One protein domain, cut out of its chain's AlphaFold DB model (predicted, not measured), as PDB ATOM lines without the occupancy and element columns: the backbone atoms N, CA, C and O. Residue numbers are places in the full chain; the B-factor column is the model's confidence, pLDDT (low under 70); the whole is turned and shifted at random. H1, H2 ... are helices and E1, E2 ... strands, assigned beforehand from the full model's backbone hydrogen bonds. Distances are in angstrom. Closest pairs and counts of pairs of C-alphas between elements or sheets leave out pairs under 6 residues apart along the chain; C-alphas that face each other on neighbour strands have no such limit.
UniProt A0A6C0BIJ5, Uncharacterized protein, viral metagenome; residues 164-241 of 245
ATOM      1  N   LYS A 164     212.149 189.370 410.400       93.00
ATOM      2  CA  LYS A 164     211.594 189.050 409.087       93.00
ATOM      3  C   LYS A 164     212.618 188.264 408.296       93.00
ATOM      4  O   LYS A 164     213.717 188.738 408.024       93.00
ATOM      5  N   CYS A 165     212.219 187.062 407.917       93.06
ATOM      6  CA  CYS A 165     212.995 186.206 407.045       93.06
ATOM      7  C   CYS A 165     213.263 186.858 405.674       93.06
ATOM      8  O   CYS A 165     212.344 187.458 405.114       93.06
ATOM      9  N   PRO A 166     214.460 186.668 405.082       91.75
ATOM     10  CA  PRO A 166     214.767 187.154 403.732       91.75
ATOM     11  C   PRO A 166     213.912 186.504 402.635       91.75
ATOM     12  O   PRO A 166     213.680 187.098 401.585       91.75
ATOM     13  N   TRP A 167     213.462 185.267 402.863       91.31
ATOM     14  CA  TRP A 167     212.716 184.482 401.883       91.31
ATOM     15  C   TRP A 167     211.218 184.463 402.171       91.31
ATOM     16  O   TRP A 167     210.784 184.276 403.310       91.31
ATOM     17  N   ASN A 168     210.428 184.539 401.100       87.25
ATOM     18  CA  ASN A 168     208.990 184.298 401.159       87.25
ATOM     19  C   ASN A 168     208.712 182.863 401.637       87.25
ATOM     20  O   ASN A 168     209.394 181.927 401.221       87.25
ATOM     21  N   ASN A 169     207.690 182.691 402.482       88.12
ATOM     22  CA  ASN A 169     207.279 181.404 403.068       88.12
ATOM     23  C   ASN A 169     208.333 180.713 403.948       88.12
ATOM     24  O   ASN A 169     208.226 179.515 404.211       88.12
ATOM     25  N   ALA A 170     209.346 181.441 404.414       94.12
ATOM     26  CA  ALA A 170     210.273 180.898 405.388       94.12
ATOM     27  C   ALA A 170     209.628 180.777 406.774       94.12
ATOM     28  O   ALA A 170     208.795 181.589 407.179       94.12
ATOM     29  N   THR A 171     210.052 179.762 407.516       94.94
ATOM     30  CA  THR A 171     209.647 179.530 408.902       94.94
ATOM     31  C   THR A 171     210.728 180.030 409.848       94.94
ATOM     32  O   THR A 171     211.906 179.727 409.644       94.94
ATOM     33  N   ILE A 172     210.325 180.737 410.904       95.12
ATOM     34  CA  ILE A 172     211.211 181.130 412.003       95.12
ATOM     35  C   ILE A 172     211.148 180.045 413.078       95.12
ATOM     36  O   ILE A 172     210.081 179.762 413.626       95.12
ATOM     37  N   SER A 173     212.292 179.450 413.394       93.69
ATOM     38  CA  SER A 173     212.455 178.479 414.479       93.69
ATOM     39  C   SER A 173     213.450 178.991 415.511       93.69
ATOM     40  O   SER A 173     214.381 179.713 415.168       93.69
ATOM     41  N   VAL A 174     213.274 178.591 416.767       93.31
ATOM     42  CA  VAL A 174     214.262 178.822 417.825       93.31
ATOM     43  C   VAL A 174     215.122 177.566 417.914       93.31
ATOM     44  O   VAL A 174     214.578 176.477 418.094       93.31
ATOM     45  N   GLN A 175     216.436 177.692 417.746       90.88
ATOM     46  CA  GLN A 175     217.360 176.612 418.081       90.88
ATOM     47  C   GLN A 175     217.753 176.751 419.550       90.88
ATOM     48  O   GLN A 175     218.365 177.747 419.937       90.88
ATOM     49  N   ASP A 176     217.388 175.751 420.348       82.19
ATOM     50  CA  ASP A 176     217.704 175.710 421.772       82.19
ATOM     51  C   ASP A 176     219.176 175.349 422.009       82.19
ATOM     52  O   ASP A 176     219.761 174.510 421.317       82.19
ATOM     53  N   GLY A 177     219.777 175.994 423.005       77.88
ATOM     54  CA  GLY A 177     221.177 175.835 423.383       77.88
ATOM     55  C   GLY A 177     221.517 176.700 424.594       77.88
ATOM     56  O   GLY A 177     220.635 177.246 425.249       77.88
ATOM     57  N   SER A 178     222.809 176.869 424.882       77.88
ATOM     58  CA  SER A 178     223.268 177.808 425.919       77.88
ATOM     59  C   SER A 178     222.901 179.268 425.585       77.88
ATOM     60  O   SER A 178     222.862 180.123 426.468       77.88
ATOM     61  N   SER A 179     222.632 179.566 424.314       86.31
ATOM     62  CA  SER A 179     222.019 180.798 423.822       86.31
ATOM     63  C   SER A 179     221.085 180.435 422.682       86.31
ATOM     64  O   SER A 179     221.476 179.675 421.796       86.31
ATOM     65  N   SER A 180     219.857 180.941 422.721       90.81
ATOM     66  CA  SER A 180     218.872 180.666 421.688       90.81
ATOM     67  C   SER A 180     219.227 181.449 420.433       90.81
ATOM     68  O   SER A 180     219.493 182.650 420.494       90.81
ATOM     69  N   VAL A 181     219.197 180.773 419.289       94.12
ATOM     70  CA  VAL A 181     219.377 181.407 417.977       94.12
ATOM     71  C   VAL A 181     218.048 181.387 417.244       94.12
ATOM     72  O   VAL A 181     217.415 180.335 417.123       94.12
ATOM     73  N   LEU A 182     217.614 182.542 416.741       95.69
ATOM     74  CA  LEU A 182     216.475 182.603 415.830       95.69
ATOM     75  C   LEU A 182     216.963 182.231 414.437       95.69
ATOM     76  O   LEU A 182     217.805 182.915 413.867       95.69
ATOM     77  N   ILE A 183     216.433 181.146 413.888       96.44
ATOM     78  CA  ILE A 183     216.809 180.633 412.574       96.44
ATOM     79  C   ILE A 183     215.649 180.822 411.620       96.44
ATOM     80  O   ILE A 183     214.536 180.354 411.859       96.44
ATOM     81  N   CYS A 184     215.943 181.476 410.510       96.44
ATOM     82  CA  CYS A 184     215.094 181.512 409.346       96.44
ATOM     83  C   CYS A 184     215.399 180.312 408.447       96.44
ATOM     84  O   CYS A 184     216.548 180.116 408.054       96.44
ATOM     85  N   LYS A 185     214.378 179.529 408.089       95.88
ATOM     86  CA  LYS A 185     214.514 178.353 407.219       95.88
ATOM     87  C   LYS A 185     213.520 178.409 406.065       95.88
ATOM     88  O   LYS A 185     212.328 178.587 406.291       95.88
ATOM     89  N   SER A 186     213.998 178.197 404.841       94.44
ATOM     90  CA  SER A 186     213.184 178.122 403.624       94.44
ATOM     91  C   SER A 186     213.496 176.850 402.835       94.44
ATOM     92  O   SER A 186     214.655 176.448 402.720       94.44
ATOM     93  N   ILE A 187     212.464 176.203 402.290       92.31
ATOM     94  CA  ILE A 187     212.615 175.053 401.390       92.31
ATOM     95  C   ILE A 187     212.448 175.564 399.961       92.31
ATOM     96  O   ILE A 187     211.372 176.003 399.564       92.31
ATOM     97  N   THR A 188     213.525 175.495 399.188       87.50
ATOM     98  CA  THR A 188     213.580 175.905 397.780       87.50
ATOM     99  C   THR A 188     213.750 174.683 396.878       87.50
ATOM    100  O   THR A 188     214.151 173.616 397.343       87.50
ATOM    101  N   GLY A 189     213.503 174.823 395.571       88.31
ATOM    102  CA  GLY A 189     213.769 173.743 394.604       88.31
ATOM    103  C   GLY A 189     215.238 173.293 394.572       88.31
ATOM    104  O   GLY A 189     215.527 172.156 394.220       88.31
ATOM    105  N   SER A 190     216.156 174.164 395.001       87.94
ATOM    106  CA  SER A 190     217.592 173.901 395.159       87.94
ATOM    107  C   SER A 190     217.987 173.286 396.510       87.94
ATOM    108  O   SER A 190     219.163 173.009 396.723       87.94
ATOM    109  N   GLY A 191     217.038 173.085 397.431       91.44
ATOM    110  CA  GLY A 191     217.288 172.545 398.767       91.44
ATOM    111  C   GLY A 191     216.880 173.491 399.897       91.44
ATOM    112  O   GLY A 191     216.084 174.415 399.718       91.44
ATOM    113  N   ILE A 192     217.410 173.237 401.093       90.94
ATOM    114  CA  ILE A 192     217.108 174.014 402.299       90.94
ATOM    115  C   ILE A 192     218.065 175.202 402.380       90.94
ATOM    116  O   ILE A 192     219.277 175.016 402.436       90.94
ATOM    117  N   GLN A 193     217.512 176.410 402.432       91.56
ATOM    118  CA  GLN A 193     218.251 177.632 402.732       91.56
ATOM    119  C   GLN A 193     217.976 178.035 404.181       91.56
ATOM    120  O   GLN A 193     216.832 177.969 404.638       91.56
ATOM    121  N   GLN A 194     219.022 178.415 404.917       94.69
ATOM    122  CA  GLN A 194     218.892 178.849 406.306       94.69
ATOM    123  C   GLN A 194     219.867 179.973 406.649       94.69
ATOM    124  O   GLN A 194     220.979 180.006 406.128       94.69
ATOM    125  N   CYS A 195     219.448 180.862 407.541       95.00
ATOM    126  CA  CYS A 195     220.290 181.887 408.156       95.00
ATOM    127  C   CYS A 195     219.783 182.178 409.579       95.00
ATOM    128  O   CYS A 195     218.610 181.953 409.880       95.00
ATOM    129  N   GLY A 196     220.661 182.639 410.461       95.81
ATOM    130  CA  GLY A 196     220.344 183.119 411.799       95.81
ATOM    131  C   GLY A 196     220.087 184.624 411.811       95.81
ATOM    132  O   GLY A 196     220.714 185.380 411.068       95.81
ATOM    133  N   GLU A 197     219.163 185.058 412.664       95.38
ATOM    134  CA  GLU A 197     218.996 186.469 412.997       95.38
ATOM    135  C   GLU A 197     220.268 186.981 413.667       95.38
ATOM    136  O   GLU A 197     220.816 186.347 414.570       95.38
ATOM    137  N   ASP A 198     220.739 188.128 413.196       93.50
ATOM    138  CA  ASP A 198     222.092 188.576 413.471       93.50
ATOM    139  C   ASP A 198     222.398 188.715 414.960       93.50
ATOM    140  O   ASP A 198     223.439 188.240 415.405       93.50
ATOM    141  N   LYS A 199     221.510 189.321 415.756       91.50
ATOM    142  CA  LYS A 199     221.784 189.574 417.177       91.50
ATOM    143  C   LYS A 199     221.839 188.286 417.985       91.50
ATOM    144  O   LYS A 199     222.758 188.098 418.781       91.50
ATOM    145  N   THR A 200     220.878 187.392 417.778       93.81
ATOM    146  CA  THR A 200     220.825 186.100 418.468       93.81
ATOM    147  C   THR A 200     221.960 185.179 418.032       93.81
ATOM    148  O   THR A 200     222.573 184.531 418.883       93.81
ATOM    149  N   LEU A 201     222.321 185.183 416.744       94.12
ATOM    150  CA  LEU A 201     223.471 184.439 416.235       94.12
ATOM    151  C   LEU A 201     224.794 185.004 416.772       94.12
ATOM    152  O   LEU A 201     225.615 184.230 417.257       94.12
ATOM    153  N   MET A 202     224.994 186.326 416.760       91.81
ATOM    154  CA  MET A 202     226.188 186.955 417.343       91.81
ATOM    155  C   MET A 202     226.331 186.607 418.822       91.81
ATOM    156  O   MET A 202     227.405 186.183 419.238       91.81
ATOM    157  N   ASN A 203     225.252 186.718 419.603       90.50
ATOM    158  CA  ASN A 203     225.274 186.385 421.027       90.50
ATOM    159  C   ASN A 203     225.624 184.907 421.266       90.50
ATOM    160  O   ASN A 203     226.422 184.581 422.144       90.50
ATOM    161  N   TYR A 204     225.079 184.001 420.448       92.56
ATOM    162  CA  TYR A 204     225.444 182.588 420.495       92.56
ATOM    163  C   TYR A 204     226.919 182.352 420.166       92.56
ATOM    164  O   TYR A 204     227.584 181.596 420.877       92.56
ATOM    165  N   LEU A 205     227.439 182.981 419.112       93.06
ATOM    166  CA  LEU A 205     228.826 182.810 418.690       93.06
ATOM    167  C   LEU A 205     229.803 183.411 419.702       93.06
ATOM    168  O   LEU A 205     230.793 182.766 420.031       93.06
ATOM    169  N   ASP A 206     229.495 184.582 420.262       90.88
ATOM    170  CA  ASP A 206     230.285 185.218 421.322       90.88
ATOM    171  C   ASP A 206     230.444 184.315 422.542       90.88
ATOM    172  O   ASP A 206     231.522 184.247 423.133       90.88
ATOM    173  N   LYS A 207     229.388 183.578 422.885       89.69
ATOM    174  CA  LYS A 207     229.391 182.663 424.024       89.69
ATOM    175  C   LYS A 207     230.056 181.320 423.722       89.69
ATOM    176  O   LYS A 207     230.764 180.782 424.570       89.69
ATOM    177  N   ASN A 208     229.791 180.740 422.552       91.56
ATOM    178  CA  ASN A 208     230.102 179.333 422.278       91.56
ATOM    179  C   ASN A 208     231.301 179.125 421.349       91.56
ATOM    180  O   ASN A 208     231.833 178.017 421.289       91.56
ATOM    181  N   VAL A 209     231.731 180.154 420.617       92.44
ATOM    182  CA  VAL A 209     232.784 180.049 419.603       92.44
ATOM    183  C   VAL A 209     233.828 181.148 419.835       92.44
ATOM    184  O   VAL A 209     233.737 182.242 419.273       92.44
ATOM    185  N   PRO A 210     234.856 180.889 420.665       93.00
ATOM    186  CA  PRO A 210     235.905 181.864 420.937       93.00
ATOM    187  C   PRO A 210     236.567 182.361 419.651       93.00
ATOM    188  O   PRO A 210     236.906 181.572 418.769       93.00
ATOM    189  N   ASN A 211     236.791 183.673 419.562       92.81
ATOM    190  CA  ASN A 211     237.420 184.328 418.411       92.81
ATOM    191  C   ASN A 211     236.704 184.103 417.066       92.81
ATOM    192  O   ASN A 211     237.337 184.268 416.024       92.81
ATOM    193  N   TRP A 212     235.404 183.772 417.054       93.19
ATOM    194  CA  TRP A 212     234.659 183.526 415.809       93.19
ATOM    195  C   TRP A 212     234.779 184.672 414.799       93.19
ATOM    196  O   TRP A 212     234.900 184.426 413.607       93.19
ATOM    197  N   ARG A 213     234.850 185.926 415.263       91.31
ATOM    198  CA  ARG A 213     235.038 187.104 414.397       91.31
ATOM    199  C   ARG A 213     236.342 187.076 413.587       91.31
ATOM    200  O   ARG A 213     236.419 187.723 412.548       91.31
ATOM    201  N   LEU A 214     237.366 186.373 414.075       91.06
ATOM    202  CA  LEU A 214     238.674 186.239 413.422       91.06
ATOM    203  C   LEU A 214     238.778 184.966 412.584       91.06
ATOM    204  O   LEU A 214     239.559 184.919 411.637       91.06
ATOM    205  N   THR A 215     238.048 183.920 412.969       90.19
ATOM    206  CA  THR A 215     238.145 182.598 412.345       90.19
ATOM    207  C   THR A 215     237.071 182.355 411.302       90.19
ATOM    208  O   THR A 215     237.267 181.486 410.456       90.19
ATOM    209  N   PHE A 216     235.960 183.096 411.347       90.44
ATOM    210  CA  PHE A 216     234.885 182.898 410.395       90.44
ATOM    211  C   PHE A 216     235.303 183.331 408.999       90.44
ATOM    212  O   PHE A 216     235.630 184.495 408.752       90.44
ATOM    213  N   ASP A 217     235.240 182.373 408.081       85.81
ATOM    214  CA  ASP A 217     235.427 182.631 406.670       85.81
ATOM    215  C   ASP A 217     234.145 183.168 406.020       85.81
ATOM    216  O   ASP A 217     233.092 183.373 406.637       85.81
ATOM    217  N   GLN A 218     234.240 183.399 404.718       75.69
ATOM    218  CA  GLN A 218     233.146 183.955 403.952       75.69
ATOM    219  C   GLN A 218     231.913 183.050 403.870       75.69
ATOM    220  O   GLN A 218     230.781 183.535 403.831       75.69
ATOM    221  N   SER A 219     232.119 181.734 403.845       81.00
ATOM    222  CA  SER A 219     231.011 180.785 403.821       81.00
ATOM    223  C   SER A 219     230.211 180.873 405.121       81.00
ATOM    224  O   SER A 219     228.983 180.816 405.103       81.00
ATOM    225  N   GLN A 220     230.885 181.131 406.241       89.56
ATOM    226  CA  GLN A 220     230.255 181.246 407.551       89.56
ATOM    227  C   GLN A 220     229.563 182.599 407.752       89.56
ATOM    228  O   GLN A 220     228.526 182.649 408.409       89.56
ATOM    229  N   LYS A 221     230.036 183.677 407.111       86.81
ATOM    230  CA  LYS A 221     229.303 184.958 407.051       86.81
ATOM    231  C   LYS A 221     227.895 184.817 406.475       86.81
ATOM    232  O   LYS A 221     226.974 185.477 406.942       86.81
ATOM    233  N   SER A 222     227.696 183.924 405.505       86.88
ATOM    234  CA  SER A 222     226.366 183.685 404.920       86.88
ATOM    235  C   SER A 222     225.340 183.115 405.914       86.88
ATOM    236  O   SER A 222     224.145 183.096 405.627       86.88
ATOM    237  N   GLN A 223     225.777 182.701 407.109       92.06
ATOM    238  CA  GLN A 223     224.872 182.310 408.187       92.06
ATOM    239  C   GLN A 223     224.093 183.500 408.758       92.06
ATOM    240  O   GLN A 223     223.070 183.266 409.385       92.06
ATOM    241  N   PHE A 224     224.511 184.749 408.534       94.56
ATOM    242  CA  PHE A 224     223.790 185.946 408.975       94.56
ATOM    243  C   PHE A 224     222.724 186.361 407.963       94.56
ATOM    244  O   PHE A 224     223.001 186.520 406.770       94.56
ATOM    245  N   CYS A 225     221.493 186.576 408.427       93.31
ATOM    246  CA  CYS A 225     220.404 186.919 407.522       93.31
ATOM    247  C   CYS A 225     220.577 188.290 406.853       93.31
ATOM    248  O   CYS A 225     220.187 188.421 405.693       93.31
ATOM    249  N   SER A 226     221.184 189.294 407.499       90.12
ATOM    250  CA  SER A 226     221.434 190.598 406.846       90.12
ATOM    251  C   SER A 226     222.376 190.505 405.642       90.12
ATOM    252  O   SER A 226     222.157 191.162 404.618       90.12
ATOM    253  N   ILE A 227     223.390 189.643 405.731       85.44
ATOM    254  CA  ILE A 227     224.349 189.387 404.653       85.44
ATOM    255  C   ILE A 227     223.636 188.688 403.488       85.44
ATOM    256  O   ILE A 227     223.819 189.052 402.321       85.44
ATOM    257  N   MET A 228     222.741 187.748 403.798       80.38
ATOM    258  CA  MET A 228     221.919 187.077 402.790       80.38
ATOM    259  C   MET A 228     220.971 188.048 402.073       80.38
ATOM    260  O   MET A 228     220.902 188.016 400.847       80.38
ATOM    261  N   VAL A 229     220.294 188.955 402.788       77.25
ATOM    262  CA  VAL A 229     219.413 189.966 402.160       77.25
ATOM    263  C   VAL A 229     220.193 190.847 401.194       77.25
ATOM    264  O   VAL A 229     219.745 191.076 400.070       77.25
ATOM    265  N   SER A 230     221.364 191.319 401.618       72.19
ATOM    266  CA  SER A 230     222.161 192.259 400.830       72.19
ATOM    267  C   SER A 230     222.651 191.616 399.529       72.19
ATOM    268  O   SER A 230     222.475 192.189 398.454       72.19
ATOM    269  N   SER A 231     223.133 190.369 399.598       69.81
ATOM    270  CA  SER A 231     223.548 189.627 398.399       69.81
ATOM    271  C   SER A 231     222.406 189.378 397.406       69.81
ATOM    272  O   SER A 231     222.603 189.521 396.199       69.81
ATOM    273  N   ILE A 232     221.193 189.076 397.892       71.06
ATOM    274  CA  ILE A 232     220.008 188.895 397.039       71.06
ATOM    275  C   ILE A 232     219.606 190.218 396.379       71.06
ATOM    276  O   ILE A 232     219.308 190.240 395.185       71.06
ATOM    277  N   ALA A 233     219.583 191.313 397.142       71.81
ATOM    278  CA  ALA A 233     219.126 192.611 396.652       71.81
ATOM    279  C   ALA A 233     220.082 193.220 395.616       71.81
ATOM    280  O   ALA A 233     219.634 193.830 394.646       71.81
ATOM    281  N   GLU A 234     221.391 193.060 395.811       76.25
ATOM    282  CA  GLU A 234     222.400 193.718 394.977       76.25
ATOM    283  C   GLU A 234     223.010 192.798 393.913       76.25
ATOM    284  O   GLU A 234     223.802 193.261 393.092       76.25
ATOM    285  N   GLY A 235     222.690 191.498 393.936       72.69
ATOM    286  CA  GLY A 235     223.341 190.491 393.091       72.69
ATOM    287  C   GLY A 235     224.856 190.414 393.308       72.69
ATOM    288  O   GLY A 235     225.576 189.890 392.456       72.69
ATOM    289  N   ARG A 236     225.353 190.983 394.413       65.12
ATOM    290  CA  ARG A 236     226.769 190.985 394.770       65.12
ATOM    291  C   ARG A 236     227.100 189.736 395.556       65.12
ATOM    292  O   ARG A 236     226.278 189.194 396.292       65.12
ATOM    293  N   ASP A 237     228.351 189.328 395.419       64.56
ATOM    294  CA  ASP A 237     228.917 188.294 396.263       64.56
ATOM    295  C   ASP A 237     228.805 188.730 397.743       64.56
ATOM    296  O   ASP A 237     229.277 189.827 398.089       64.56
ATOM    297  N   PRO A 238     228.212 187.886 398.618       62.34
ATOM    298  CA  PRO A 238     228.238 188.053 400.068       62.34
ATOM    299  C   PRO A 238     229.616 188.441 400.638       62.34
ATOM    300  O   PRO A 238     229.693 188.999 401.734       62.34
ATOM    301  N   SER A 239     230.703 188.139 399.914       62.00
ATOM    302  CA  SER A 239     232.099 188.459 400.251       62.00
ATOM    303  C   SER A 239     232.450 189.917 400.423       62.00
ATOM    304  O   SER A 239     233.457 190.235 401.055       62.00
ATOM    305  N   THR A 240     231.594 190.798 399.937       69.69
ATOM    306  CA  THR A 240     231.852 192.234 399.959       69.69
ATOM    307  C   THR A 240     231.225 192.957 401.149       69.69
ATOM    308  O   THR A 240     231.458 194.154 401.301       69.69
ATOM    309  N   TYR A 241     230.467 192.259 402.008       67.50
ATOM    310  CA  TYR A 241     229.795 192.879 403.153       67.50
ATOM    311  C   TYR A 241     230.641 192.843 404.431       67.50
ATOM    312  O   TYR A 241     231.249 191.826 404.803       67.50
TER     313      TYR A 241
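This is residues 164 to 241 of the 245 residues of an uncharacterized protein of viral metagenome (UniProt A0A6C0BIJ5). A strongly twisted sheet of three strands, E1, E2 and E3, makes one side of this domain, and a loop of helices makes the other. H1 leaves from the end of E3 beside the sheet, the chain goes round through the short helices H2 and H3, and H4 begins back at the sheet, its first residue near the start of H1. The printed part has 78 residues with three named strands and then four named helices, in the order E1 E2 E3 H1 H2 H3 H4; the sheet runs E1 - E2 - E3, all antiparallel, and the class is mixed, helices and strands. The whole is compact, with a radius of gyration of the C-alphas of 12.7 A, and rounded, spanning 33 by 28 by 20 A.

Find C-alpha 171 at (209.647, 179.530, 408.902); there E1 begins, residues 171 to 175, 12.3 A long. E2, residues 181 to 188, is the longest strand at 21.7 A, and E3, residues 191 to 196, measures 17.1 A. Look next at C-alpha 198 at (222.092, 188.576, 413.471), where H1 starts; it takes residues 198 to 208 and 15.1 A. H2 is residues 212 to 215 and H3 residues 218 to 221. H4, residues 225 to 234, is 14.4 A long and ends at C-alpha 234, (222.400, 193.718, 394.977).

Start at the sheet, a meander, each strand the antiparallel neighbour of the one before. In the hairpin of E1 and E2, N 173 and O 183 are 2.9 A apart, within hydrogen-bond range. In the hairpin of E2 and E3, look at N 184 and O 195, 2.8 A. H1 is on the sheet, at the sheet's level with a height of 1.2 A; its closest C-alphas to E2 are those of Thr 200 and Val 181, 4.9 A. H4 only grazes the sheet with residues 225 to 228, Cys 225 and Cys 195 of E3 having the closest C-alphas, 5.1 A. H1 and H4 are close but not clearly touching, opposite ways at a steep tilt of 45 degrees, with C-alphas 198 and 225 closest at 6.4 A. H1 and H2 are also close but not clearly touching, Leu 205 and Trp 212 having the closest C-alphas at 6.5 A, and so are H3 and H4, Lys 221 and Ile 227, 7.1 A. H2 and H3 are apart. In H1 and H4 every O i to N i+4 pair is within hydrogen-bond range; H2 and H3 are too short for one.

The C-alphas farthest apart are those of Gly 189 and Pro 210, 35.3 A. The printed part has no cut, and the six links between named elements are tight. Check the B-factor column: the mean pLDDT of the printed part is 87.1, with residue 231 and residues 236 to 241 under 70.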